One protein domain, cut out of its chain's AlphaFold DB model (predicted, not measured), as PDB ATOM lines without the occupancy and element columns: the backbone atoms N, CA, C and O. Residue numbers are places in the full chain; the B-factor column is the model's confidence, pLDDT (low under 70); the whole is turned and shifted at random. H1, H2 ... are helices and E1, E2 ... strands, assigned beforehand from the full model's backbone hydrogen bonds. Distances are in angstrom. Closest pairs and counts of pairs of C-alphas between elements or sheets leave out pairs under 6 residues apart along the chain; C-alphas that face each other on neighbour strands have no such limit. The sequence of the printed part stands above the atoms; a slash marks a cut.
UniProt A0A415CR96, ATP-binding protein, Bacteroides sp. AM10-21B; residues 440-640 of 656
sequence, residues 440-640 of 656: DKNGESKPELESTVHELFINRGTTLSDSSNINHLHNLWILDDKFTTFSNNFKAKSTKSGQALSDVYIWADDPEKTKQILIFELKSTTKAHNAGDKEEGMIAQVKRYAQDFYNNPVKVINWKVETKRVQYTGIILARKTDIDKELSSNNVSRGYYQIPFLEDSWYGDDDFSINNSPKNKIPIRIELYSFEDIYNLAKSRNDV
ATOM      1  N   ASP A 440     -17.697 -50.449   4.518       69.31
ATOM      2  CA  ASP A 440     -18.808 -49.536   4.268       69.31
ATOM      3  C   ASP A 440     -20.177 -50.211   4.518       69.31
ATOM      4  O   ASP A 440     -20.263 -51.319   5.045       69.31
ATOM      5  N   LYS A 441     -21.274 -49.526   4.168       71.44
ATOM      6  CA  LYS A 441     -22.638 -50.058   4.347       71.44
ATOM      7  C   LYS A 441     -22.971 -51.238   3.424       71.44
ATOM      8  O   LYS A 441     -23.967 -51.908   3.672       71.44
ATOM      9  N   ASN A 442     -22.175 -51.461   2.381       75.31
ATOM     10  CA  ASN A 442     -22.347 -52.527   1.398       75.31
ATOM     11  C   ASN A 442     -21.446 -53.739   1.699       75.31
ATOM     12  O   ASN A 442     -21.584 -54.771   1.051       75.31
ATOM     13  N   GLY A 443     -20.551 -53.630   2.690       70.44
ATOM     14  CA  GLY A 443     -19.571 -54.661   3.040       70.44
ATOM     15  C   GLY A 443     -18.219 -54.502   2.338       70.44
ATOM     16  O   GLY A 443     -17.348 -55.350   2.523       70.44
ATOM     17  N   GLU A 444     -18.011 -53.424   1.578       73.75
ATOM     18  CA  GLU A 444     -16.768 -53.181   0.843       73.75
ATOM     19  C   GLU A 444     -15.683 -52.574   1.737       73.75
ATOM     20  O   GLU A 444     -15.967 -51.801   2.655       73.75
ATOM     21  N   SER A 445     -14.418 -52.919   1.478       68.62
ATOM     22  CA  SER A 445     -13.285 -52.421   2.273       68.62
ATOM     23  C   SER A 445     -13.061 -50.926   2.041       68.62
ATOM     24  O   SER A 445     -12.884 -50.492   0.904       68.62
ATOM     25  N   LYS A 446     -13.021 -50.127   3.114       69.19
ATOM     26  CA  LYS A 446     -12.753 -48.685   2.994       69.19
ATOM     27  C   LYS A 446     -11.282 -48.408   2.641       69.19
ATOM     28  O   LYS A 446     -10.401 -49.077   3.185       69.19
ATOM     29  N   PRO A 447     -11.001 -47.405   1.785       64.31
ATOM     30  CA  PRO A 447      -9.637 -46.966   1.500       64.31
ATOM     31  C   PRO A 447      -8.974 -46.313   2.725       64.31
ATOM     32  O   PRO A 447      -9.647 -45.876   3.660       64.31
ATOM     33  N   GLU A 448      -7.643 -46.223   2.699       61.59
ATOM     34  CA  GLU A 448      -6.849 -45.506   3.704       61.59
ATOM     35  C   GLU A 448      -7.173 -44.003   3.700       61.59
ATOM     36  O   GLU A 448      -7.115 -43.340   2.666       61.59
ATOM     37  N   LEU A 449      -7.535 -43.467   4.871       64.25
ATOM     38  CA  LEU A 449      -8.038 -42.097   5.046       64.25
ATOM     39  C   LEU A 449      -7.418 -41.410   6.278       64.25
ATOM     40  O   LEU A 449      -8.097 -40.702   7.021       64.25
ATOM     41  N   GLU A 450      -6.115 -41.600   6.492       67.56
ATOM     42  CA  GLU A 450      -5.349 -40.972   7.584       67.56
ATOM     43  C   GLU A 450      -5.517 -39.439   7.608       67.56
ATOM     44  O   GLU A 450      -5.697 -38.846   8.670       67.56
ATOM     45  N   SER A 451      -5.591 -38.793   6.438       76.50
ATOM     46  CA  SER A 451      -5.915 -37.364   6.312       76.50
ATOM     47  C   SER A 451      -7.299 -37.000   6.862       76.50
ATOM     48  O   SER A 451      -7.435 -35.981   7.528       76.50
ATOM     49  N   THR A 452      -8.320 -37.832   6.638       81.06
ATOM     50  CA  THR A 452      -9.694 -37.582   7.110       81.06
ATOM     51  C   THR A 452      -9.846 -37.841   8.607       81.06
ATOM     52  O   THR A 452     -10.651 -37.182   9.263       81.06
ATOM     53  N   VAL A 453      -9.079 -38.791   9.153       82.56
ATOM     54  CA  VAL A 453      -8.960 -38.994  10.604       82.56
ATOM     55  C   VAL A 453      -8.277 -37.781  11.228       82.56
ATOM     56  O   VAL A 453      -8.795 -37.225  12.190       82.56
ATOM     57  N   HIS A 454      -7.175 -37.318  10.639       85.00
ATOM     58  CA  HIS A 454      -6.445 -36.134  11.083       85.00
ATOM     59  C   HIS A 454      -7.325 -34.874  11.122       85.00
ATOM     60  O   HIS A 454      -7.513 -34.287  12.191       85.00
ATOM     61  N   GLU A 455      -7.972 -34.541  10.004       87.12
ATOM     62  CA  GLU A 455      -8.885 -33.394   9.881       87.12
ATOM     63  C   GLU A 455     -10.102 -33.468  10.818       87.12
ATOM     64  O   GLU A 455     -10.701 -32.440  11.129       87.12
ATOM     65  N   LEU A 456     -10.478 -34.658  11.306       89.38
ATOM     66  CA  LEU A 456     -11.515 -34.776  12.333       89.38
ATOM     67  C   LEU A 456     -11.055 -34.180  13.670       89.38
ATOM     68  O   LEU A 456     -11.856 -33.531  14.342       89.38
ATOM     69  N   PHE A 457      -9.795 -34.395  14.057       89.25
ATOM     70  CA  PHE A 457      -9.235 -33.889  15.311       89.25
ATOM     71  C   PHE A 457      -8.813 -32.422  15.206       89.25
ATOM     72  O   PHE A 457      -9.116 -31.650  16.117       89.25
ATOM     73  N   ILE A 458      -8.128 -32.022  14.132       88.31
ATOM     74  CA  ILE A 458      -7.714 -30.634  13.880       88.31
ATOM     75  C   ILE A 458      -7.268 -30.471  12.420       88.31
ATOM     76  O   ILE A 458      -6.568 -31.321  11.882       88.31
ATOM     77  N   ASN A 459      -7.617 -29.359  11.771       87.38
ATOM     78  CA  ASN A 459      -7.179 -29.100  10.393       87.38
ATOM     79  C   ASN A 459      -5.641 -28.989  10.290       87.38
ATOM     80  O   ASN A 459      -4.999 -28.300  11.091       87.38
ATOM     81  N   ARG A 460      -5.042 -29.631   9.273       86.12
ATOM     82  CA  ARG A 460      -3.581 -29.642   9.063       86.12
ATOM     83  C   ARG A 460      -3.002 -28.230   8.938       86.12
ATOM     84  O   ARG A 460      -3.433 -27.429   8.112       86.12
ATOM     85  N   GLY A 461      -1.965 -27.943   9.724       85.25
ATOM     86  CA  GLY A 461      -1.298 -26.636   9.753       85.25
ATOM     87  C   GLY A 461      -1.952 -25.575  10.649       85.25
ATOM     88  O   GLY A 461      -1.392 -24.482  10.767       85.25
ATOM     89  N   THR A 462      -3.095 -25.862  11.281       86.81
ATOM     90  CA  THR A 462      -3.759 -24.944  12.223       86.81
ATOM     91  C   THR A 462      -2.948 -24.778  13.509       86.81
ATOM     92  O   THR A 462      -2.340 -25.723  14.008       86.81
ATOM     93  N   THR A 463      -2.951 -23.569  14.071       85.31
ATOM     94  CA  THR A 463      -2.393 -23.271  15.398       85.31
ATOM     95  C   THR A 463      -3.489 -22.667  16.269       85.31
ATOM     96  O   THR A 463      -4.136 -21.712  15.856       85.31
ATOM     97  N   LEU A 464      -3.690 -23.231  17.458       84.38
ATOM     98  CA  LEU A 464      -4.631 -22.775  18.477       84.38
ATOM     99  C   LEU A 464      -3.818 -22.082  19.576       84.38
ATOM    100  O   LEU A 464      -2.989 -22.722  20.229       84.38
ATOM    101  N   SER A 465      -4.005 -20.771  19.728       77.50
ATOM    102  CA  SER A 465      -3.146 -19.910  20.560       77.50
ATOM    103  C   SER A 465      -3.878 -18.993  21.539       77.50
ATOM    104  O   SER A 465      -3.224 -18.271  22.290       77.50
ATOM    105  N   ASP A 466      -5.206 -18.993  21.506       74.88
ATOM    106  CA  ASP A 466      -6.071 -18.026  22.171       74.88
ATOM    107  C   ASP A 466      -7.521 -18.539  22.207       74.88
ATOM    108  O   ASP A 466      -7.877 -19.520  21.546       74.88
ATOM    109  N   SER A 467      -8.365 -17.832  22.956       66.88
ATOM    110  CA  SER A 467      -9.786 -18.124  23.131       66.88
ATOM    111  C   SER A 467     -10.682 -17.628  21.986       66.88
ATOM    112  O   SER A 467     -11.900 -17.710  22.109       66.88
ATOM    113  N   SER A 468     -10.143 -17.133  20.864       63.41
ATOM    114  CA  SER A 468     -10.978 -16.806  19.691       63.41
ATOM    115  C   SER A 468     -11.332 -18.047  18.859       63.41
ATOM    116  O   SER A 468     -12.317 -18.054  18.127       63.41
ATOM    117  N   ASN A 469     -10.573 -19.136  19.023       57.81
ATOM    118  CA  ASN A 469     -10.646 -20.354  18.209       57.81
ATOM    119  C   ASN A 469     -11.597 -21.447  18.771       57.81
ATOM    120  O   ASN A 469     -11.374 -22.639  18.562       57.81
ATOM    121  N   ILE A 470     -12.639 -21.064  19.519       56.41
ATOM    122  CA  ILE A 470     -13.438 -21.974  20.367       56.41
ATOM    123  C   ILE A 470     -14.365 -22.930  19.580       56.41
ATOM    124  O   ILE A 470     -15.176 -22.512  18.754       56.41
ATOM    125  N   ASN A 471     -14.327 -24.219  19.940       56.06
ATOM    126  CA  ASN A 471     -15.327 -25.282  19.698       56.06
ATOM    127  C   ASN A 471     -15.678 -25.712  18.257       56.06
ATOM    128  O   ASN A 471     -16.337 -26.739  18.116       56.06
ATOM    129  N   HIS A 472     -15.280 -24.997  17.200       60.59
ATOM    130  CA  HIS A 472     -15.630 -25.362  15.810       60.59
ATOM    131  C   HIS A 472     -14.428 -25.578  14.871       60.59
ATOM    132  O   HIS A 472     -14.616 -25.925  13.706       60.59
ATOM    133  N   LEU A 473     -13.196 -25.412  15.370       68.69
ATOM    134  CA  LEU A 473     -11.952 -25.555  14.593       68.69
ATOM    135  C   LEU A 473     -11.133 -26.816  14.936       68.69
ATOM    136  O   LEU A 473     -10.174 -27.134  14.232       68.69
ATOM    137  N   HIS A 474     -11.493 -27.531  16.006       86.69
ATOM    138  CA  HIS A 474     -10.835 -28.760  16.457       86.69
ATOM    139  C   HIS A 474     -11.786 -29.631  17.288       86.69
ATOM    140  O   HIS A 474     -12.745 -29.140  17.878       86.69
ATOM    141  N   ASN A 475     -11.461 -30.918  17.396       90.62
ATOM    142  CA  ASN A 475     -12.132 -31.894  18.254       90.62
ATOM    143  C   ASN A 475     -11.161 -32.631  19.190       90.62
ATOM    144  O   ASN A 475     -11.385 -33.778  19.558       90.62
ATOM    145  N   LEU A 476     -10.079 -31.970  19.613       90.12
ATOM    146  CA  LEU A 476      -9.120 -32.520  20.588       90.12
ATOM    147  C   LEU A 476      -9.767 -32.929  21.934       90.12
ATOM    148  O   LEU A 476      -9.224 -33.791  22.622       90.12
ATOM    149  N   TRP A 477     -10.964 -32.416  22.251       90.25
ATOM    150  CA  TRP A 477     -11.812 -32.885  23.358       90.25
ATOM    151  C   TRP A 477     -12.161 -34.387  23.285       90.25
ATOM    152  O   TRP A 477     -12.492 -34.994  24.301       90.25
ATOM    153  N   ILE A 478     -12.062 -35.016  22.102       92.56
ATOM    154  CA  ILE A 478     -12.201 -36.472  21.933       92.56
ATOM    155  C   ILE A 478     -11.154 -37.223  22.774       92.56
ATOM    156  O   ILE A 478     -11.451 -38.296  23.294       92.56
ATOM    157  N   LEU A 479      -9.953 -36.661  22.952       89.31
ATOM    158  CA  LEU A 479      -8.952 -37.215  23.864       89.31
ATOM    159  C   LEU A 479      -9.373 -36.943  25.313       89.31
ATOM    160  O   LEU A 479      -9.689 -37.864  26.066       89.31
ATOM    161  N   ASP A 480      -9.463 -35.669  25.684       86.69
ATOM    162  CA  ASP A 480      -9.742 -35.203  27.044       86.69
ATOM    163  C   ASP A 480     -10.494 -33.868  26.990       86.69
ATOM    164  O   ASP A 480     -10.083 -32.970  26.255       86.69
ATOM    165  N   ASP A 481     -11.574 -33.720  27.767       85.62
ATOM    166  CA  ASP A 481     -12.375 -32.491  27.828       85.62
ATOM    167  C   ASP A 481     -11.526 -31.262  28.216       85.62
ATOM    168  O   ASP A 481     -11.864 -30.146  27.814       85.62
ATOM    169  N   LYS A 482     -10.372 -31.442  28.886       82.75
ATOM    170  CA  LYS A 482      -9.409 -30.351  29.135       82.75
ATOM    171  C   LYS A 482      -8.862 -29.703  27.855       82.75
ATOM    172  O   LYS A 482      -8.473 -28.547  27.898       82.75
ATOM    173  N   PHE A 483      -8.868 -30.401  26.714       84.19
ATOM    174  CA  PHE A 483      -8.459 -29.876  25.400       84.19
ATOM    175  C   PHE A 483      -9.610 -29.190  24.629       84.19
ATOM    176  O   PHE A 483      -9.560 -29.080  23.400       84.19
ATOM    177  N   THR A 484     -10.670 -28.757  25.323       80.31
ATOM    178  CA  THR A 484     -11.802 -28.024  24.722       80.31
ATOM    179  C   THR A 484     -11.471 -26.557  24.429       80.31
ATOM    180  O   THR A 484     -11.902 -26.027  23.409       80.31
ATOM    181  N   THR A 485     -10.705 -25.891  25.294       76.25
ATOM    182  CA  THR A 485     -10.349 -24.467  25.163       76.25
ATOM    183  C   THR A 485      -8.838 -24.294  25.045       76.25
ATOM    184  O   THR A 485      -8.084 -25.156  25.477       76.25
ATOM    185  N   PHE A 486      -8.378 -23.187  24.454       76.81
ATOM    186  CA  PHE A 486      -6.956 -22.856  24.298       76.81
ATOM    187  C   PHE A 486      -6.704 -21.381  24.658       76.81
ATOM    188  O   PHE A 486      -7.625 -20.564  24.693       76.81
ATOM    189  N   SER A 487      -5.462 -21.037  25.001       71.94
ATOM    190  CA  SER A 487      -5.063 -19.731  25.539       71.94
ATOM    191  C   SER A 487      -3.610 -19.384  25.189       71.94
ATOM    192  O   SER A 487      -2.874 -20.172  24.595       71.94
ATOM    193  N   ASN A 488      -3.131 -18.214  25.622       69.69
ATOM    194  CA  ASN A 488      -1.730 -17.841  25.421       69.69
ATOM    195  C   ASN A 488      -0.719 -18.786  26.103       69.69
ATOM    196  O   ASN A 488       0.419 -18.871  25.630       69.69
ATOM    197  N   ASN A 489      -1.138 -19.509  27.143       72.81
ATOM    198  CA  ASN A 489      -0.306 -20.468  27.875       72.81
ATOM    199  C   ASN A 489      -0.665 -21.928  27.558       72.81
ATOM    200  O   ASN A 489       0.134 -22.810  27.829       72.81
ATOM    201  N   PHE A 490      -1.829 -22.183  26.955       80.12
ATOM    202  CA  PHE A 490      -2.306 -23.519  26.606       80.12
ATOM    203  C   PHE A 490      -2.544 -23.591  25.101       80.12
ATOM    204  O   PHE A 490      -3.443 -22.919  24.599       80.12
ATOM    205  N   LYS A 491      -1.722 -24.335  24.353       81.19
ATOM    206  CA  LYS A 491      -1.649 -24.204  22.882       81.19
ATOM    207  C   LYS A 491      -1.649 -25.544  22.172       81.19
ATOM    208  O   LYS A 491      -1.127 -26.518  22.695       81.19
ATOM    209  N   ALA A 492      -2.139 -25.575  20.938       86.31
ATOM    210  CA  ALA A 492      -1.951 -26.716  20.046       86.31
ATOM    211  C   ALA A 492      -1.472 -26.260  18.668       86.31
ATOM    212  O   ALA A 492      -1.852 -25.197  18.180       86.31
ATOM    213  N   LYS A 493      -0.646 -27.076  18.019       86.75
ATOM    214  CA  LYS A 493      -0.184 -26.859  16.650       86.75
ATOM    215  C   LYS A 493      -0.303 -28.156  15.871       86.75
ATOM    216  O   LYS A 493       0.323 -29.149  16.224       86.75
ATOM    217  N   SER A 494      -1.054 -28.113  14.782       88.38
ATOM    218  CA  SER A 494      -1.091 -29.180  13.797       88.38
ATOM    219  C   SER A 494      -0.020 -28.990  12.722       88.38
ATOM    220  O   SER A 494       0.243 -27.878  12.258       88.38
ATOM    221  N   THR A 495       0.572 -30.099  12.297       85.50
ATOM    222  CA  THR A 495       1.602 -30.168  11.259       85.50
ATOM    223  C   THR A 495       0.988 -30.218   9.850       85.50
ATOM    224  O   THR A 495      -0.085 -30.791   9.635       85.50
ATOM    225  N   LYS A 496       1.648 -29.600   8.858       84.25
ATOM    226  CA  LYS A 496       1.223 -29.676   7.447       84.25
ATOM    227  C   LYS A 496       1.648 -31.010   6.831       84.25
ATOM    228  O   LYS A 496       2.702 -31.539   7.170       84.25
ATOM    229  N   SER A 497       0.861 -31.519   5.881       77.75
ATOM    230  CA  SER A 497       1.203 -32.750   5.152       77.75
ATOM    231  C   SER A 497       2.605 -32.665   4.523       77.75
ATOM    232  O   SER A 497       2.992 -31.612   4.010       77.75
ATOM    233  N   GLY A 498       3.365 -33.761   4.591       69.19
ATOM    234  CA  GLY A 498       4.732 -33.858   4.066       69.19
ATOM    235  C   GLY A 498       5.836 -33.246   4.942       69.19
ATOM    236  O   GLY A 498       6.995 -33.256   4.536       69.19
ATOM    237  N   GLN A 499       5.526 -32.716   6.130       72.56
ATOM    238  CA  GLN A 499       6.545 -32.291   7.096       72.56
ATOM    239  C   GLN A 499       6.971 -33.465   7.991       72.56
ATOM    240  O   GLN A 499       6.127 -34.185   8.510       72.56
ATOM    241  N   ALA A 500       8.276 -33.618   8.229       75.25
ATOM    242  CA  ALA A 500       8.832 -34.620   9.143       75.25
ATOM    243  C   ALA A 500       8.692 -34.187  10.619       75.25
ATOM    244  O   ALA A 500       9.681 -33.926  11.296       75.25
ATOM    245  N   LEU A 501       7.453 -34.043  11.090       79.94
ATOM    246  CA  LEU A 501       7.068 -33.668  12.456       79.94
ATOM    247  C   LEU A 501       5.818 -34.471  12.855       79.94
ATOM    248  O   LEU A 501       5.096 -34.929  11.973       79.94
ATOM    249  N   SER A 502       5.538 -34.609  14.154       81.44
ATOM    250  CA  SER A 502       4.315 -35.286  14.623       81.44
ATOM    251  C   SER A 502       3.052 -34.553  14.171       81.44
ATOM    252  O   SER A 502       3.066 -33.325  14.034       81.44
ATOM    253  N   ASP A 503       1.956 -35.280  13.962       79.88
ATOM    254  CA  ASP A 503       0.694 -34.738  13.439       79.88
ATOM    255  C   ASP A 503       0.136 -33.540  14.225       79.88
ATOM    256  O   ASP A 503      -0.380 -32.587  13.615       79.88
ATOM    257  N   VAL A 504       0.222 -33.583  15.559       84.88
ATOM    258  CA  VAL A 504      -0.186 -32.494  16.458       84.88
ATOM    259  C   VAL A 504       0.751 -32.408  17.669       84.88
ATOM    260  O   VAL A 504       1.057 -33.401  18.318       84.88
ATOM    261  N   TYR A 505       1.153 -31.193  18.033       87.69
ATOM    262  CA  TYR A 505       1.817 -30.883  19.301       87.69
ATOM    263  C   TYR A 505       0.856 -30.094  20.189       87.69
ATOM    264  O   TYR A 505       0.310 -29.087  19.735       87.69
ATOM    265  N   ILE A 506       0.663 -30.509  21.442       86.56
ATOM    266  CA  ILE A 506      -0.180 -29.808  22.423       86.56
ATOM    267  C   ILE A 506       0.666 -29.447  23.644       86.56
ATOM    268  O   ILE A 506       1.346 -30.292  24.216       86.56
ATOM    269  N   TRP A 507       0.630 -28.182  24.038       83.94
ATOM    270  CA  TRP A 507       1.389 -27.600  25.137       83.94
ATOM    271  C   TRP A 507       0.469 -27.290  26.309       83.94
ATOM    272  O   TRP A 507      -0.482 -26.523  26.133       83.94
ATOM    273  N   ALA A 508       0.768 -27.880  27.469       75.19
ATOM    274  CA  ALA A 508      -0.043 -27.839  28.681       75.19
ATOM    275  C   ALA A 508       0.681 -27.163  29.868       75.19
ATOM    276  O   ALA A 508       1.823 -27.499  30.175       75.19
ATOM    277  N   ASP A 509      -0.031 -26.241  30.524       70.62
ATOM    278  CA  ASP A 509       0.303 -25.441  31.719       70.62
ATOM    279  C   ASP A 509      -1.051 -25.210  32.463       70.62
ATOM    280  O   ASP A 509      -2.037 -24.910  31.790       70.62
ATOM    281  N   ASP A 510      -1.226 -25.247  33.795       55.12
ATOM    282  CA  ASP A 510      -0.411 -25.794  34.900       55.12
ATOM    283  C   ASP A 510      -1.156 -25.623  36.266       55.12
ATOM    284  O   ASP A 510      -1.634 -24.509  36.496       55.12
ATOM    285  N   PRO A 511      -1.256 -26.605  37.206       46.50
ATOM    286  CA  PRO A 511      -1.662 -26.299  38.590       46.50
ATOM    287  C   PRO A 511      -0.546 -25.656  39.437       46.50
ATOM    288  O   PRO A 511      -0.793 -24.626  40.054       46.50
ATOM    289  N   GLU A 512       0.679 -26.214  39.463       49.50
ATOM    290  CA  GLU A 512       1.787 -25.734  40.330       49.50
ATOM    291  C   GLU A 512       3.214 -25.801  39.706       49.50
ATOM    292  O   GLU A 512       4.216 -25.953  40.404       49.50
ATOM    293  N   LYS A 513       3.332 -25.542  38.395       61.28
ATOM    294  CA  LYS A 513       4.561 -25.194  37.629       61.28
ATOM    295  C   LYS A 513       5.392 -26.344  37.024       61.28
ATOM    296  O   LYS A 513       6.626 -26.274  37.035       61.28
ATOM    297  N   THR A 514       4.749 -27.340  36.407       55.97
ATOM    298  CA  THR A 514       5.403 -28.295  35.486       55.97
ATOM    299  C   THR A 514       4.909 -28.163  34.037       55.97
ATOM    300  O   THR A 514       3.782 -28.517  33.708       55.97
ATOM    301  N   LYS A 515       5.808 -27.753  33.135       76.69
ATOM    302  CA  LYS A 515       5.524 -27.574  31.699       76.69
ATOM    303  C   LYS A 515       5.417 -28.922  30.988       76.69
ATOM    304  O   LYS A 515       6.387 -29.679  31.009       76.69
ATOM    305  N   GLN A 516       4.318 -29.212  30.296       85.06
ATOM    306  CA  GLN A 516       4.137 -30.483  29.582       85.06
ATOM    307  C   GLN A 516       4.002 -30.277  28.064       85.06
ATOM    308  O   GLN A 516       3.294 -29.383  27.599       85.06
ATOM    309  N   ILE A 517       4.644 -31.152  27.282       88.31
ATOM    310  CA  ILE A 517       4.368 -31.321  25.852       88.31
ATOM    311  C   ILE A 517       3.733 -32.692  25.605       88.31
ATOM    312  O   ILE A 517       4.301 -33.731  25.946       88.31
ATOM    313  N   LEU A 518       2.566 -32.683  24.968       90.62
ATOM    314  CA  LEU A 518       1.984 -33.849  24.330       90.62
ATOM    315  C   LEU A 518       2.355 -33.855  22.844       90.62
ATOM    316  O   LEU A 518       2.182 -32.861  22.135       90.62
ATOM    317  N   ILE A 519       2.856 -34.993  22.387       92.50
ATOM    318  CA  ILE A 519       3.232 -35.279  21.004       92.50
ATOM    319  C   ILE A 519       2.224 -36.308  20.509       92.50
ATOM    320  O   ILE A 519       2.271 -37.460  20.936       92.50
ATOM    321  N   PHE A 520       1.269 -35.869  19.693       92.56
ATOM    322  CA  PHE A 520       0.122 -36.665  19.281       92.56
ATOM    323  C   PHE A 520       0.257 -37.100  17.821       92.56
ATOM    324  O   PHE A 520       0.281 -36.275  16.906       92.56
ATOM    325  N   GLU A 521       0.322 -38.414  17.638       91.19
ATOM    326  CA  GLU A 521       0.500 -39.104  16.367       91.19
ATOM    327  C   GLU A 521      -0.774 -39.881  16.005       91.19
ATOM    328  O   GLU A 521      -1.279 -40.677  16.808       91.19
ATOM    329  N   LEU A 522      -1.293 -39.666  14.793       88.75
ATOM    330  CA  LEU A 522      -2.540 -40.260  14.317       88.75
ATOM    331  C   LEU A 522      -2.244 -41.295  13.230       88.75
ATOM    332  O   LEU A 522      -1.746 -40.962  12.161       88.75
ATOM    333  N   LYS A 523      -2.580 -42.565  13.471       87.38
ATOM    334  CA  LYS A 523      -2.440 -43.616  12.451       87.38
ATOM    335  C   LYS A 523      -3.725 -43.829  11.662       87.38
ATOM    336  O   LYS A 523      -4.820 -43.525  12.125       87.38
ATOM    337  N   SER A 524      -3.602 -44.400  10.466       80.31
ATOM    338  CA  SER A 524      -4.762 -44.868   9.702       80.31
ATOM    339  C   SER A 524      -5.633 -45.845  10.514       80.31
ATOM    340  O   SER A 524      -5.131 -46.747  11.188       80.31
ATOM    341  N   THR A 525      -6.958 -45.712  10.397       71.94
ATOM    342  CA  THR A 525      -7.945 -46.612  11.027       71.94
ATOM    343  C   THR A 525      -8.017 -47.998  10.375       71.94
ATOM    344  O   THR A 525      -8.661 -48.898  10.920       71.94
ATOM    345  N   THR A 526      -7.363 -48.208   9.226       69.56
ATOM    346  CA  THR A 526      -7.331 -49.503   8.522       69.56
ATOM    347  C   THR A 526      -6.077 -50.318   8.856       69.56
ATOM    348  O   THR A 526      -6.205 -51.501   9.196       69.56
ATOM    349  N   LYS A 527      -4.892 -49.696   8.768       73.12
ATOM    350  CA  LYS A 527      -3.574 -50.288   9.043       73.12
ATOM    351  C   LYS A 527      -2.500 -49.200   9.230       73.12
ATOM    352  O   LYS A 527      -2.333 -48.358   8.354       73.12
ATOM    353  N   ALA A 528      -1.702 -49.271  10.294       72.06
ATOM    354  CA  ALA A 528      -0.460 -48.499  10.412       72.06
ATOM    355  C   ALA A 528       0.664 -49.097   9.536       72.06
ATOM    356  O   ALA A 528       0.885 -50.312   9.525       72.06
ATOM    357  N   HIS A 529       1.393 -48.252   8.801       70.94
ATOM    358  CA  HIS A 529       2.412 -48.695   7.839       70.94
ATOM    359  C   HIS A 529       3.695 -49.238   8.498       70.94
ATOM    360  O   HIS A 529       4.354 -50.094   7.914       70.94
ATOM    361  N   ASN A 530       4.011 -48.776   9.712       77.69
ATOM    362  CA  ASN A 530       5.270 -49.005  10.429       77.69
ATOM    363  C   ASN A 530       5.147 -49.832  11.726       77.69
ATOM    364  O   ASN A 530       6.133 -49.980  12.443       77.69
ATOM    365  N   ALA A 531       3.966 -50.362  12.058       73.75
ATOM    366  CA  ALA A 531       3.739 -51.045  13.337       73.75
ATOM    367  C   ALA A 531       4.652 -52.272  13.538       73.75
ATOM    368  O   ALA A 531       4.598 -53.229  12.761       73.75
ATOM    369  N   GLY A 532       5.449 -52.245  14.609       71.00
ATOM    370  CA  GLY A 532       6.420 -53.280  14.973       71.00
ATOM    371  C   GLY A 532       7.781 -53.197  14.266       71.00
ATOM    372  O   GLY A 532       8.610 -54.088  14.470       71.00
ATOM    373  N   ASP A 533       8.043 -52.162  13.457       77.94
ATOM    374  CA  ASP A 533       9.360 -51.960  12.841       77.94
ATOM    375  C   ASP A 533      10.442 -51.592  13.881       77.94
ATOM    376  O   ASP A 533      10.176 -50.964  14.908       77.94
ATOM    377  N   LYS A 534      11.687 -52.003  13.621       64.88
ATOM    378  CA  LYS A 534      12.820 -51.863  14.544       64.88
ATOM    379  C   LYS A 534      13.405 -50.455  14.636       64.88
ATOM    380  O   LYS A 534      13.891 -50.084  15.704       64.88
ATOM    381  N   GLU A 535      13.390 -49.694  13.550       66.12
ATOM    382  CA  GLU A 535      13.931 -48.326  13.507       66.12
ATOM    383  C   GLU A 535      12.828 -47.297  13.230       66.12
ATOM    384  O   GLU A 535      12.942 -46.131  13.618       66.12
ATOM    385  N   GLU A 536      11.722 -47.742  12.630       77.62
ATOM    386  CA  GLU A 536      10.617 -46.898  12.193       77.62
ATOM    387  C   GLU A 536       9.322 -47.090  12.993       77.62
ATOM    388  O   GLU A 536       8.377 -46.347  12.736       77.62
ATOM    389  N   GLY A 537       9.273 -48.020  13.960       82.62
ATOM    390  CA  GLY A 537       8.088 -48.352  14.772       82.62
ATOM    391  C   GLY A 537       7.359 -47.142  15.363       82.62
ATOM    392  O   GLY A 537       7.960 -46.086  15.582       82.62
ATOM    393  N   MET A 538       6.061 -47.270  15.646       88.75
ATOM    394  CA  MET A 538       5.227 -46.152  16.119       88.75
ATOM    395  C   MET A 538       5.804 -45.490  17.387       88.75
ATOM    396  O   MET A 538       5.879 -44.262  17.475       88.75
ATOM    397  N   ILE A 539       6.296 -46.298  18.333       88.75
ATOM    398  CA  ILE A 539       6.976 -45.855  19.559       88.75
ATOM    399  C   ILE A 539       8.292 -45.137  19.220       88.75
ATOM    400  O   ILE A 539       8.589 -44.072  19.769       88.75
ATOM    401  N   ALA A 540       9.088 -45.692  18.300       87.06
ATOM    402  CA  ALA A 540      10.360 -45.107  17.873       87.06
ATOM    403  C   ALA A 540      10.159 -43.757  17.161       87.06
ATOM    404  O   ALA A 540      10.910 -42.808  17.391       87.06
ATOM    405  N   GLN A 541       9.110 -43.633  16.349       88.25
ATOM    406  CA  GLN A 541       8.740 -42.410  15.645       88.25
ATOM    407  C   GLN A 541       8.384 -41.272  16.617       88.25
ATOM    408  O   GLN A 541       8.924 -40.173  16.492       88.25
ATOM    409  N   VAL A 542       7.570 -41.535  17.644       90.38
ATOM    410  CA  VAL A 542       7.240 -40.521  18.662       90.38
ATOM    411  C   VAL A 542       8.458 -40.130  19.506       90.38
ATOM    412  O   VAL A 542       8.634 -38.948  19.814       90.38
ATOM    413  N   LYS A 543       9.376 -41.065  19.793       90.00
ATOM    414  CA  LYS A 543      10.679 -40.737  20.405       90.00
ATOM    415  C   LYS A 543      11.543 -39.839  19.508       90.00
ATOM    416  O   LYS A 543      12.148 -38.902  20.029       90.00
ATOM    417  N   ARG A 544      11.575 -40.066  18.183       88.44
ATOM    418  CA  ARG A 544      12.249 -39.171  17.214       88.44
ATOM    419  C   ARG A 544      11.658 -37.755  17.290       88.44
ATOM    420  O   ARG A 544      12.400 -36.796  17.478       88.44
ATOM    421  N   TYR A 545      10.331 -37.623  17.291       90.19
ATOM    422  CA  TYR A 545       9.659 -36.324  17.431       90.19
ATOM    423  C   TYR A 545       9.930 -35.615  18.767       90.19
ATOM    424  O   TYR A 545      10.059 -34.387  18.786       90.19
ATOM    425  N   ALA A 546      10.052 -36.357  19.872       89.75
ATOM    426  CA  ALA A 546      10.450 -35.811  21.170       89.75
ATOM    427  C   ALA A 546      11.904 -35.314  21.162       89.75
ATOM    428  O   ALA A 546      12.194 -34.219  21.650       89.75
ATOM    429  N   GLN A 547      12.809 -36.074  20.540       89.56
ATOM    430  CA  GLN A 547      14.205 -35.690  20.345       89.56
ATOM    431  C   GLN A 547      14.336 -34.431  19.467       89.56
ATOM    432  O   GLN A 547      15.073 -33.506  19.823       89.56
ATOM    433  N   ASP A 548      13.605 -34.345  18.355       86.94
ATOM    434  CA  ASP A 548      13.621 -33.179  17.463       86.94
ATOM    435  C   ASP A 548      13.070 -31.923  18.142       86.94
ATOM    436  O   ASP A 548      13.671 -30.847  18.042       86.94
ATOM    437  N   PHE A 549      11.983 -32.069  18.909       87.06
ATOM    438  CA  PHE A 549      11.448 -31.014  19.766       87.06
ATOM    439  C   PHE A 549      12.468 -30.556  20.811       87.06
ATOM    440  O   PHE A 549      12.682 -29.356  20.965       87.06
ATOM    441  N   TYR A 550      13.117 -31.490  21.516       87.75
ATOM    442  CA  TYR A 550      14.089 -31.174  22.563       87.75
ATOM    443  C   TYR A 550      15.271 -30.361  22.016       87.75
ATOM    444  O   TYR A 550      15.711 -29.396  22.648       87.75
ATOM    445  N   ASN A 551      15.767 -30.747  20.837       85.94
ATOM    446  CA  ASN A 551      16.933 -30.142  20.193       85.94
ATOM    447  C   ASN A 551      16.605 -28.827  19.463       85.94
ATOM    448  O   ASN A 551      17.444 -27.930  19.403       85.94
ATOM    449  N   ASN A 552      15.411 -28.703  18.871       83.62
ATOM    450  CA  ASN A 552      15.035 -27.578  18.006       83.62
ATOM    451  C   ASN A 552      13.600 -27.061  18.279       83.62
ATOM    452  O   ASN A 552      12.829 -26.909  17.324       83.62
ATOM    453  N   PRO A 553      13.218 -26.706  19.524       79.00
ATOM    454  CA  PRO A 553      11.825 -26.381  19.860       79.00
ATOM    455  C   PRO A 553      11.281 -25.234  18.994       79.00
ATOM    456  O   PRO A 553      10.210 -25.342  18.400       79.00
ATOM    457  N   VAL A 554      12.076 -24.180  18.780       76.06
ATOM    458  CA  VAL A 554      11.701 -23.040  17.925       76.06
ATOM    459  C   VAL A 554      11.402 -23.463  16.476       76.06
ATOM    460  O   VAL A 554      10.512 -22.891  15.858       76.06
ATOM    461  N   LYS A 555      12.063 -24.485  15.915       72.12
ATOM    462  CA  LYS A 555      11.753 -24.949  14.545       72.12
ATOM    463  C   LYS A 555      10.456 -25.762  14.494       72.12
ATOM    464  O   LYS A 555       9.692 -25.626  13.542       72.12
ATOM    465  N   VAL A 556      10.201 -26.578  15.517       66.94
ATOM    466  CA  VAL A 556       9.052 -27.496  15.575       66.94
ATOM    467  C   VAL A 556       7.737 -26.738  15.812       66.94
ATOM    468  O   VAL A 556       6.765 -26.924  15.082       66.94
ATOM    469  N   ILE A 557       7.718 -25.804  16.766       68.38
ATOM    470  CA  ILE A 557       6.501 -25.127  17.277       68.38
ATOM    471  C   ILE A 557       6.573 -23.590  17.261       68.38
ATOM    472  O   ILE A 557       5.556 -22.943  17.477       68.38
ATOM    473  N   ASN A 558       7.729 -22.992  16.945       69.06
ATOM    474  CA  ASN A 558       7.976 -21.541  17.027       69.06
ATOM    475  C   ASN A 558       7.897 -20.946  18.450       69.06
ATOM    476  O   ASN A 558       7.571 -19.771  18.614       69.06
ATOM    477  N   TRP A 559       8.228 -21.724  19.491       70.50
ATOM    478  CA  TRP A 559       8.303 -21.228  20.878       70.50
ATOM    479  C   TRP A 559       9.712 -21.345  21.469       70.50
ATOM    480  O   TRP A 559      10.460 -22.283  21.183       70.50
ATOM    481  N   LYS A 560      10.064 -20.392  22.341       69.81
ATOM    482  CA  LYS A 560      11.280 -20.425  23.165       69.81
ATOM    483  C   LYS A 560      10.971 -21.162  24.470       69.81
ATOM    484  O   LYS A 560      10.299 -20.612  25.337       69.81
ATOM    485  N   VAL A 561      11.456 -22.395  24.600       75.88
ATOM    486  CA  VAL A 561      11.156 -23.295  25.728       75.88
ATOM    487  C   VAL A 561      12.448 -23.828  26.348       75.88
ATOM    488  O   VAL A 561      13.382 -24.190  25.635       75.88
ATOM    489  N   GLU A 562      12.494 -23.922  27.678       80.19
ATOM    490  CA  GLU A 562      13.556 -24.618  28.413       80.19
ATOM    491  C   GLU A 562      13.269 -26.131  28.414       80.19
ATOM    492  O   GLU A 562      12.698 -26.671  29.359       80.19
ATOM    493  N   THR A 563      13.645 -26.820  27.331       85.12
ATOM    494  CA  THR A 563      13.281 -28.226  27.034       85.12
ATOM    495  C   THR A 563      13.710 -29.254  28.090       85.12
ATOM    496  O   THR A 563      13.187 -30.366  28.103       85.12
ATOM    497  N   LYS A 564      14.604 -28.878  29.013       82.94
ATOM    498  CA  LYS A 564      15.013 -29.666  30.190       82.94
ATOM    499  C   LYS A 564      13.969 -29.739  31.307       82.94
ATOM    500  O   LYS A 564      14.033 -30.671  32.097       82.94
ATOM    501  N   ARG A 565      13.055 -28.767  31.400       82.88
ATOM    502  CA  ARG A 565      11.976 -28.733  32.411       82.88
ATOM    503  C   ARG A 565      10.627 -29.179  31.851       82.88
ATOM    504  O   ARG A 565       9.598 -28.913  32.463       82.88
ATOM    505  N   VAL A 566      10.636 -29.770  30.661       86.69
ATOM    506  CA  VAL A 566       9.429 -30.219  29.977       86.69
ATOM    507  C   VAL A 566       9.191 -31.687  30.304       86.69
ATOM    508  O   VAL A 566      10.093 -32.507  30.141       86.69
ATOM    509  N   GLN A 567       7.979 -32.017  30.737       88.88
ATOM    510  CA  GLN A 567       7.492 -33.389  30.779       88.88
ATOM    511  C   GLN A 567       7.027 -33.791  29.377       88.88
ATOM    512  O   GLN A 567       6.211 -33.100  28.767       88.88
ATOM    513  N   TYR A 568       7.550 -34.904  28.864       91.19
ATOM    514  CA  TYR A 568       7.215 -35.414  27.538       91.19
ATOM    515  C   TYR A 568       6.166 -36.517  27.652       91.19
ATOM    516  O   TYR A 568       6.352 -37.493  28.384       91.19
ATOM    517  N   THR A 569       5.083 -36.380  26.892       92.44
ATOM    518  CA  THR A 569       4.066 -37.419  26.733       92.44
ATOM    519  C   THR A 569       3.833 -37.674  25.249       92.44
ATOM    520  O   THR A 569       3.477 -36.769  24.503       92.44
ATOM    521  N   GLY A 570       4.062 -38.902  24.806       93.31
ATOM    522  CA  GLY A 570       3.709 -39.369  23.475       93.31
ATOM    523  C   GLY A 570       2.324 -40.000  23.491       93.31
ATOM    524  O   GLY A 570       2.104 -40.918  24.270       93.31
ATOM    525  N   ILE A 571       1.415 -39.548  22.635       94.38
ATOM    526  CA  ILE A 571       0.126 -40.203  22.402       94.38
ATOM    527  C   ILE A 571       0.127 -40.755  20.979       94.38
ATOM    528  O   ILE A 571       0.315 -40.006  20.023       94.38
ATOM    529  N   ILE A 572      -0.117 -42.054  20.840       93.12
ATOM    530  CA  ILE A 572      -0.307 -42.726  19.554       93.12
ATOM    531  C   ILE A 572      -1.740 -43.243  19.534       93.12
ATOM    532  O   ILE A 572      -2.088 -44.124  20.319       93.12
ATOM    533  N   LEU A 573      -2.572 -42.707  18.642       92.69
ATOM    534  CA  LEU A 573      -3.909 -43.242  18.398       92.69
ATOM    535  C   LEU A 573      -3.860 -44.137  17.164       92.69
ATOM    536  O   LEU A 573      -3.571 -43.680  16.054       92.69
ATOM    537  N   ALA A 574      -4.109 -45.422  17.381       90.62
ATOM    538  CA  ALA A 574      -3.935 -46.449  16.372       90.62
ATOM    539  C   ALA A 574      -5.023 -47.520  16.454       90.62
ATOM    540  O   ALA A 574      -5.878 -47.561  17.339       90.62
ATOM    541  N   ARG A 575      -4.997 -48.415  15.473       88.69
ATOM    542  CA  ARG A 575      -5.852 -49.591  15.439       88.69
ATOM    543  C   ARG A 575      -5.321 -50.634  16.420       88.69
ATOM    544  O   ARG A 575      -4.127 -50.922  16.393       88.69
ATOM    545  N   LYS A 576      -6.186 -51.270  17.214       89.50
ATOM    546  CA  LYS A 576      -5.743 -52.237  18.236       89.50
ATOM    547  C   LYS A 576      -4.806 -53.338  17.737       89.50
ATOM    548  O   LYS A 576      -3.734 -53.534  18.287       89.50
ATOM    549  N   THR A 577      -5.111 -53.920  16.578       88.12
ATOM    550  CA  THR A 577      -4.265 -54.950  15.946       88.12
ATOM    551  C   THR A 577      -2.879 -54.466  15.516       88.12
ATOM    552  O   THR A 577      -2.061 -55.280  15.101       88.12
ATOM    553  N   ASP A 578      -2.640 -53.156  15.496       88.44
ATOM    554  CA  ASP A 578      -1.337 -52.556  15.208       88.44
ATOM    555  C   ASP A 578      -0.620 -52.144  16.508       88.44
ATOM    556  O   ASP A 578       0.599 -52.266  16.577       88.44
ATOM    557  N   ILE A 579      -1.367 -51.789  17.562       90.31
ATOM    558  CA  ILE A 579      -0.861 -51.686  18.945       90.31
ATOM    559  C   ILE A 579      -0.313 -53.046  19.405       90.31
ATOM    560  O   ILE A 579       0.831 -53.121  19.848       90.31
ATOM    561  N   ASP A 580      -1.062 -54.134  19.195       88.50
ATOM    562  CA  ASP A 580      -0.640 -55.502  19.532       88.50
ATOM    563  C   ASP A 580       0.688 -55.890  18.853       88.50
ATOM    564  O   ASP A 580       1.551 -56.521  19.465       88.50
ATOM    565  N   LYS A 581       0.881 -55.502  17.582       88.12
ATOM    566  CA  LYS A 581       2.121 -55.759  16.819       88.12
ATOM    567  C   LYS A 581       3.297 -54.936  17.323       88.12
ATOM    568  O   LYS A 581       4.411 -55.443  17.386       88.12
ATOM    569  N   GLU A 582       3.054 -53.672  17.654       88.88
ATOM    570  CA  GLU A 582       4.073 -52.787  18.215       88.88
ATOM    571  C   GLU A 582       4.574 -53.351  19.553       88.88
ATOM    572  O   GLU A 582       5.778 -53.535  19.730       88.88
ATOM    573  N   LEU A 583       3.646 -53.722  20.445       86.69
ATOM    574  CA  LEU A 583       3.929 -54.268  21.776       86.69
ATOM    575  C   LEU A 583       4.548 -55.672  21.761       86.69
ATOM    576  O   LEU A 583       5.342 -55.992  22.643       86.69
ATOM    577  N   SER A 584       4.223 -56.503  20.767       83.31
ATOM    578  CA  SER A 584       4.833 -57.832  20.585       83.31
ATOM    579  C   SER A 584       6.159 -57.813  19.811       83.31
ATOM    580  O   SER A 584       6.777 -58.863  19.628       83.31
ATOM    581  N   SER A 585       6.634 -56.641  19.375       78.81
ATOM    582  CA  SER A 585       7.933 -56.512  18.712       78.81
ATOM    583  C   SER A 585       9.099 -56.605  19.709       78.81
ATOM    584  O   SER A 585       9.044 -56.092  20.826       78.81
ATOM    585  N   ASN A 586      10.222 -57.190  19.278       61.66
ATOM    586  CA  ASN A 586      11.432 -57.380  20.102       61.66
ATOM    587  C   ASN A 586      12.148 -56.069  20.519       61.66
ATOM    588  O   ASN A 586      13.253 -56.119  21.060       61.66
ATOM    589  N   ASN A 587      11.569 -54.903  20.226       60.62
ATOM    590  CA  ASN A 587      12.205 -53.589  20.359       60.62
ATOM    591  C   ASN A 587      11.659 -52.775  21.547       60.62
ATOM    592  O   ASN A 587      12.189 -51.708  21.864       60.62
ATOM    593  N   VAL A 588      10.614 -53.269  22.220       63.97
ATOM    594  CA  VAL A 588       9.969 -52.594  23.353       63.97
ATOM    595  C   VAL A 588      10.769 -52.850  24.635       63.97
ATOM    596  O   VAL A 588      10.743 -53.932  25.213       63.97
ATOM    597  N   SER A 589      11.531 -51.847  25.080       55.78
ATOM    598  CA  SER A 589      12.565 -52.003  26.119       55.78
ATOM    599  C   SER A 589      12.081 -51.991  27.578       55.78
ATOM    600  O   SER A 589      12.908 -52.104  28.486       55.78
ATOM    601  N   ARG A 590      10.779 -51.821  27.833       61.69
ATOM    602  CA  ARG A 590      10.158 -51.774  29.172       61.69
ATOM    603  C   ARG A 590       8.751 -52.377  29.130       61.69
ATOM    604  O   ARG A 590       8.155 -52.470  28.063       61.69
ATOM    605  N   GLY A 591       8.221 -52.774  30.288       79.06
ATOM    606  CA  GLY A 591       6.845 -53.261  30.398       79.06
ATOM    607  C   GLY A 591       5.835 -52.148  30.122       79.06
ATOM    608  O   GLY A 591       5.876 -51.110  30.779       79.06
ATOM    609  N   TYR A 592       4.940 -52.378  29.162       88.25
ATOM    610  CA  TYR A 592       3.738 -51.570  28.962       88.25
ATOM    611  C   TYR A 592       2.589 -52.194  29.758       88.25
ATOM    612  O   TYR A 592       2.474 -53.417  29.853       88.25
ATOM    613  N   TYR A 593       1.739 -51.347  30.324       92.06
ATOM    614  CA  TYR A 593       0.616 -51.723  31.172       92.06
ATOM    615  C   TYR A 593      -0.687 -51.262  30.528       92.06
ATOM    616  O   TYR A 593      -0.743 -50.181  29.947       92.06
ATOM    617  N   GLN A 594      -1.742 -52.065  30.635       93.56
ATOM    618  CA  GLN A 594      -3.068 -51.680  30.163       93.56
ATOM    619  C   GLN A 594      -3.525 -50.414  30.907       93.56
ATOM    620  O   GLN A 594      -3.326 -50.289  32.120       93.56
ATOM    621  N   ILE A 595      -4.112 -49.454  30.191       93.31
ATOM    622  CA  ILE A 595      -4.698 -48.266  30.817       93.31
ATOM    623  C   ILE A 595      -5.963 -48.719  31.566       93.31
ATOM    624  O   ILE A 595      -6.812 -49.371  30.957       93.31
ATOM    625  N   PRO A 596      -6.125 -48.397  32.867       90.38
ATOM    626  CA  PRO A 596      -7.302 -48.805  33.623       90.38
ATOM    627  C   PRO A 596      -8.611 -48.427  32.923       90.38
ATOM    628  O   PRO A 596      -8.753 -47.314  32.417       90.38
ATOM    629  N   PHE A 597      -9.573 -49.352  32.943       87.38
ATOM    630  CA  PHE A 597     -10.906 -49.225  32.337       87.38
ATOM    631  C   PHE A 597     -10.956 -49.163  30.796       87.38
ATOM    632  O   PHE A 597     -12.044 -48.972  30.256       87.38
ATOM    633  N   LEU A 598      -9.832 -49.356  30.093       93.06
ATOM    634  CA  LEU A 598      -9.772 -49.488  28.631       93.06
ATOM    635  C   LEU A 598      -9.363 -50.916  28.240       93.06
ATOM    636  O   LEU A 598      -8.560 -51.539  28.934       93.06
ATOM    637  N   GLU A 599      -9.907 -51.444  27.142       91.94
ATOM    638  CA  GLU A 599      -9.680 -52.846  26.754       91.94
ATOM    639  C   GLU A 599      -8.401 -53.011  25.929       91.94
ATOM    640  O   GLU A 599      -7.577 -53.875  26.226       91.94
ATOM    641  N   ASP A 600      -8.201 -52.158  24.926       94.25
ATOM    642  CA  ASP A 600      -7.180 -52.328  23.891       94.25
ATOM    643  C   ASP A 600      -6.108 -51.212  23.922       94.25
ATOM    644  O   ASP A 600      -5.364 -51.016  22.956       94.25
ATOM    645  N   SER A 601      -6.028 -50.461  25.027       95.50
ATOM    646  CA  SER A 601      -5.150 -49.293  25.203       95.50
ATOM    647  C   SER A 601      -4.130 -49.479  26.332       95.50
ATOM    648  O   SER A 601      -4.436 -50.031  27.389       95.50
ATOM    649  N   TRP A 602      -2.910 -48.978  26.126       95.00
ATOM    650  CA  TRP A 602      -1.726 -49.280  26.938       95.00
ATOM    651  C   TRP A 602      -0.882 -48.033  27.208       95.00
ATOM    652  O   TRP A 602      -0.870 -47.103  26.408       95.00
ATOM    653  N   TYR A 603      -0.122 -48.014  28.301       94.19
ATOM    654  CA  TYR A 603       0.866 -46.976  28.591       94.19
ATOM    655  C   TYR A 603       2.191 -47.571  29.073       94.19
ATOM    656  O   TYR A 603       2.227 -48.658  29.648       94.19
ATOM    657  N   GLY A 604       3.285 -46.844  28.871       91.62
ATOM    658  CA  GLY A 604       4.605 -47.207  29.374       91.62
ATOM    659  C   GLY A 604       5.494 -45.980  29.536       91.62
ATOM    660  O   GLY A 604       5.466 -45.067  28.712       91.62
ATOM    661  N   ASP A 605       6.296 -45.951  30.597       90.62
ATOM    662  CA  ASP A 605       7.305 -44.911  30.798       90.62
ATOM    663  C   ASP A 605       8.616 -45.357  30.152       90.62
ATOM    664  O   ASP A 605       9.215 -46.348  30.566       90.62
ATOM    665  N   ASP A 606       9.093 -44.631  29.147       89.44
ATOM    666  CA  ASP A 606      10.268 -44.959  28.334       89.44
ATOM    667  C   ASP A 606      11.258 -43.773  28.315       89.44
ATOM    668  O   ASP A 606      11.049 -42.776  29.003       89.44
ATOM    669  N   ASP A 607      12.352 -43.859  27.555       89.50
ATOM    670  CA  ASP A 607      13.289 -42.746  27.370       89.50
ATOM    671  C   ASP A 607      13.603 -42.489  25.883       89.50
ATOM    672  O   ASP A 607      13.632 -43.414  25.065       89.50
ATOM    673  N   PHE A 608      13.947 -41.242  25.547       88.75
ATOM    674  CA  PHE A 608      14.566 -40.868  24.267       88.75
ATOM    675  C   PHE A 608      15.981 -40.301  24.466       88.75
ATOM    676  O   PHE A 608      16.297 -39.722  25.507       88.75
ATOM    677  N   SER A 609      16.860 -40.490  23.477       85.06
ATOM    678  CA  SER A 609      18.254 -40.027  23.523       85.06
ATOM    679  C   SER A 609      18.414 -38.587  23.039       85.06
ATOM    680  O   SER A 609      17.871 -38.211  22.005       85.06
ATOM    681  N   ILE A 610      19.249 -37.797  23.712       81.12
ATOM    682  CA  ILE A 610      19.682 -36.479  23.227       81.12
ATOM    683  C   ILE A 610      20.956 -36.640  22.384       81.12
ATOM    684  O   ILE A 610      21.875 -37.364  22.775       81.12
ATOM    685  N   ASN A 611      21.049 -35.923  21.259       69.81
ATOM    686  CA  ASN A 611      22.220 -35.895  20.366       69.81
ATOM    687  C   ASN A 611      22.719 -37.291  19.930       69.81
ATOM    688  O   ASN A 611      23.925 -37.494  19.792       69.81
ATOM    689  N   ASN A 612      21.813 -38.264  19.767       69.25
ATOM    690  CA  ASN A 612      22.129 -39.672  19.471       69.25
ATOM    691  C   ASN A 612      23.108 -40.327  20.476       69.25
ATOM    692  O   ASN A 612      23.768 -41.315  20.161       69.25
ATOM    693  N   SER A 613      23.218 -39.789  21.698       72.62
ATOM    694  CA  SER A 613      24.096 -40.319  22.742       72.62
ATOM    695  C   SER A 613      23.342 -41.304  23.640       72.62
ATOM    696  O   SER A 613      22.408 -40.891  24.333       72.62
ATOM    697  N   PRO A 614      23.771 -42.579  23.748       69.31
ATOM    698  CA  PRO A 614      23.125 -43.554  24.630       69.31
ATOM    699  C   PRO A 614      23.290 -43.235  26.127       69.31
ATOM    700  O   PRO A 614      22.633 -43.859  26.955       69.31
ATOM    701  N   LYS A 615      24.152 -42.267  26.485       72.00
ATOM    702  CA  LYS A 615      24.384 -41.824  27.872       72.00
ATOM    703  C   LYS A 615      23.435 -40.714  28.337       72.00
ATOM    704  O   LYS A 615      23.275 -40.541  29.540       72.00
ATOM    705  N   ASN A 616      22.821 -39.971  27.414       82.00
ATOM    706  CA  ASN A 616      21.996 -38.804  27.730       82.00
ATOM    707  C   ASN A 616      20.545 -39.090  27.345       82.00
ATOM    708  O   ASN A 616      20.160 -38.909  26.190       82.00
ATOM    709  N   LYS A 617      19.756 -39.545  28.317       85.56
ATOM    710  CA  LYS A 617      18.357 -39.937  28.141       85.56
ATOM    711  C   LYS A 617      17.412 -38.988  28.875       85.56
ATOM    712  O   LYS A 617      17.743 -38.521  29.963       85.56
ATOM    713  N   ILE A 618      16.248 -38.727  28.285       89.38
ATOM    714  CA  ILE A 618      15.143 -37.967  28.886       89.38
ATOM    715  C   ILE A 618      13.910 -38.876  28.944       89.38
ATOM    716  O   ILE A 618      13.624 -39.532  27.938       89.38
ATOM    717  N   PRO A 619      13.192 -38.934  30.081       90.56
ATOM    718  CA  PRO A 619      11.989 -39.744  30.198       90.56
ATOM    719  C   PRO A 619      10.858 -39.201  29.314       90.56
ATOM    720  O   PRO A 619      10.651 -37.990  29.204       90.56
ATOM    721  N   ILE A 620      10.102 -40.120  28.722       91.81
ATOM    722  CA  ILE A 620       8.867 -39.867  27.983       91.81
ATOM    723  C   ILE A 620       7.841 -40.934  28.358       91.81
ATOM    724  O   ILE A 620       8.094 -42.128  28.227       91.81
ATOM    725  N   ARG A 621       6.659 -40.503  28.798       92.75
ATOM    726  CA  ARG A 621       5.511 -41.401  28.959       92.75
ATOM    727  C   ARG A 621       4.864 -41.610  27.596       92.75
ATOM    728  O   ARG A 621       4.605 -40.626  26.912       92.75
ATOM    729  N   ILE A 622       4.620 -42.846  27.189       93.38
ATOM    730  CA  ILE A 622       4.006 -43.177  25.899       93.38
ATOM    731  C   ILE A 622       2.674 -43.876  26.157       93.38
ATOM    732  O   ILE A 622       2.620 -44.851  26.901       93.38
ATOM    733  N   GLU A 623       1.610 -43.367  25.545       94.75
ATOM    734  CA  GLU A 623       0.241 -43.866  25.656       94.75
ATOM    735  C   GLU A 623      -0.247 -44.291  24.264       94.75
ATOM    736  O   GLU A 623      -0.299 -43.496  23.323       94.75
ATOM    737  N   LEU A 624      -0.556 -45.577  24.134       94.25
ATOM    738  CA  LEU A 624      -1.086 -46.229  22.945       94.25
ATOM    739  C   LEU A 624      -2.596 -46.369  23.137       94.25
ATOM    740  O   LEU A 624      -3.044 -47.210  23.913       94.25
ATOM    741  N   TYR A 625      -3.380 -45.553  22.444       95.25
ATOM    742  CA  TYR A 625      -4.835 -45.627  22.504       95.25
ATOM    743  C   TYR A 625      -5.400 -46.344  21.287       95.25
ATOM    744  O   TYR A 625      -5.030 -46.038  20.149       95.25
ATOM    745  N   SER A 626      -6.352 -47.246  21.522       94.31
ATOM    746  CA  SER A 626      -7.191 -47.772  20.453       94.31
ATOM    747  C   SER A 626      -8.241 -46.736  20.035       94.31
ATOM    748  O   SER A 626      -8.751 -45.952  20.844       94.31
ATOM    749  N   PHE A 627      -8.586 -46.730  18.748       91.62
ATOM    750  CA  PHE A 627      -9.684 -45.907  18.239       91.62
ATOM    751  C   PHE A 627     -11.025 -46.238  18.906       91.62
ATOM    752  O   PHE A 627     -11.825 -45.338  19.176       91.62
ATOM    753  N   GLU A 628     -11.268 -47.522  19.160       91.62
ATOM    754  CA  GLU A 628     -12.467 -48.046  19.797       91.62
ATOM    755  C   GLU A 628     -12.624 -47.534  21.245       91.62
ATOM    756  O   GLU A 628     -13.688 -47.012  21.592       91.62
ATOM    757  N   ASP A 629     -11.563 -47.592  22.057       94.69
ATOM    758  CA  ASP A 629     -11.549 -47.097  23.442       94.69
ATOM    759  C   ASP A 629     -11.792 -45.583  23.510       94.69
ATOM    760  O   ASP A 629     -12.665 -45.118  24.248       94.69
ATOM    761  N   ILE A 630     -11.068 -44.797  22.702       93.75
ATOM    762  CA  ILE A 630     -11.205 -43.330  22.676       93.75
ATOM    763  C   ILE A 630     -12.604 -42.905  22.219       93.75
ATOM    764  O   ILE A 630     -13.198 -41.998  22.810       93.75
ATOM    765  N   TYR A 631     -13.176 -43.583  21.219       94.12
ATOM    766  CA  TYR A 631     -14.563 -43.358  20.814       94.12
ATOM    767  C   TYR A 631     -15.544 -43.638  21.962       94.12
ATOM    768  O   TYR A 631     -16.418 -42.809  22.232       94.12
ATOM    769  N   ASN A 632     -15.394 -44.767  22.661       93.50
ATOM    770  CA  ASN A 632     -16.271 -45.145  23.770       93.50
ATOM    771  C   ASN A 632     -16.160 -44.164  24.951       93.50
ATOM    772  O   ASN A 632     -17.185 -43.716  25.471       93.50
ATOM    773  N   LEU A 633     -14.944 -43.755  25.319       93.44
ATOM    774  CA  LEU A 633     -14.685 -42.785  26.386       93.44
ATOM    775  C   LEU A 633     -15.257 -41.395  26.050       93.44
ATOM    776  O   LEU A 633     -15.938 -40.772  26.868       93.44
ATOM    777  N   ALA A 634     -15.031 -40.900  24.831       93.75
ATOM    778  CA  ALA A 634     -15.581 -39.624  24.371       93.75
ATOM    779  C   ALA A 634     -17.117 -39.648  24.256       93.75
ATOM    780  O   ALA A 634     -17.771 -38.659  24.598       93.75
ATOM    781  N   LYS A 635     -17.701 -40.779  23.846       94.62
ATOM    782  CA  LYS A 635     -19.154 -40.998  23.824       94.62
ATOM    783  C   LYS A 635     -19.759 -41.014  25.227       94.62
ATOM    784  O   LYS A 635     -20.771 -40.351  25.429       94.62
ATOM    785  N   SER A 636     -19.143 -41.721  26.176       92.25
ATOM    786  CA  SER A 636     -19.599 -41.784  27.573       92.25
ATOM    787  C   SER A 636     -19.628 -40.393  28.216       92.25
ATOM    788  O   SER A 636     -20.664 -39.961  28.718       92.25
ATOM    789  N   ARG A 637     -18.540 -39.620  28.075       91.69
ATOM    790  CA  ARG A 637     -18.481 -38.216  28.530       91.69
ATOM    791  C   ARG A 637     -19.568 -37.352  27.885       91.69
ATOM    792  O   ARG A 637     -20.233 -36.589  28.576       91.69
ATOM    793  N   ASN A 638     -19.809 -37.506  26.579       92.19
ATOM    794  CA  ASN A 638     -20.855 -36.747  25.887       92.19
ATOM    795  C   ASN A 638     -22.282 -37.100  26.349       92.19
ATOM    796  O   ASN A 638     -23.161 -36.239  26.330       92.19
ATOM    797  N   ASP A 639     -22.521 -38.347  26.760       90.12
ATOM    798  CA  ASP A 639     -23.814 -38.783  27.295       90.12
ATOM    799  C   ASP A 639     -24.119 -38.127  28.650       90.12
ATOM    800  O   ASP A 639     -25.220 -37.615  28.845       90.12
ATOM    801  N   VAL A 640     -23.121 -38.008  29.539       89.50
ATOM    802  CA  VAL A 640     -23.259 -37.293  30.825       89.50
ATOM    803  C   VAL A 640     -23.757 -35.858  30.621       89.50
ATOM    804  O   VAL A 640     -24.684 -35.434  31.312       89.50
TER     805      VAL A 640
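Overview. This is residues 440 to 640 of the 656 residues of the protein "ATP-binding protein" of Bacteroides sp. AM10-21B (UniProt A0A415CR96). A twisted six-stranded sheet curls round one long helix, H3, with H5 over the same face near one end of the strands. Short helices H1, H2 and H4 graze the sheet, as does H6, which runs away from the ends of E4 and E6, while residues 440 to 445 trail off as a tail. The printed part has 201 residues, with six named helices and six named strands in the order H1 H2 E1 E2 E3 H3 H4 E4 H5 E5 E6 H6; the mixed sheet runs E1 E2 E3 E4 E6 E5. The class is mixed, helices and strands, with under half of the residues in named elements; the whole is compact, with a radius of gyration of the C-alphas of 16.7 A and spans of 52 by 46 by 34 A.

Arrangement. E3, residues 515 to 522, is parallel to E4, residues 566 to 574, with N 519 and O 569 2.8 A apart. E6, residues 617 to 626, is parallel to E4, with N 623 and O 570 2.8 A apart. Edge strand E5, residues 602 to 609, forms an antiparallel hairpin with E6, with N 604 and O 622 2.9 A apart. E1, residues 491 to 494, E2, residues 504 to 508, and E3 form a meander, each strand the antiparallel neighbour of the one before; N 493 and O 505 are 2.8 A apart, N 506 and O 518 2.9 A. These N and O pairs are within hydrogen-bond range. The sheet curls round H3, residues 538 to 551, whose closest C-alphas to E4 are Val 542 and Gly 570, 6.1 A. With H4, residues 553 to 557, it lies between E3 and E4 in a strand-helix-strand unit, two parallel strands joined through helices, with a right-handed crossover. H5, residues 576 to 583, is on the same face as H3, making two layers, helices on one face of a sheet; its closest C-alphas to E6 are Lys 576 and Ser 626, 5.2 A. H1, residues 450 to 457, H4 and H6, residues 627 to 640, only graze the sheet; H2, residues 481 to 484, only just does, with 5 pairs of C-alphas within 10 A. Every O i to N i+4 pair is within hydrogen-bond range in H3, H4 and H6, 3 of 4 in H1 and H5; H2 is too short for one.

Along the chain. H1 begins at C-alpha 450 (-5.349, -40.972, 7.584). E6 spans 27.8 A, E4 25.0 A, E3 23.0 A, H6 20.4 A and H3 20.2 A; E5, 22.3 A, bends by 53 degrees at residue 605. H6 ends at C-alpha 640 (-23.259, -37.293, 30.825).

Size, cuts and confidence. The C-alphas farthest apart, Asn 442 and Lys 615, are 54.8 A apart. The printed part has no cut; the links H1 to H2, E3 to H3 and H5 to E5 are long. Mean pLDDT of the printed part is 81.7; 36 residues are under 70, among them 467 to 473 and 510 to 514.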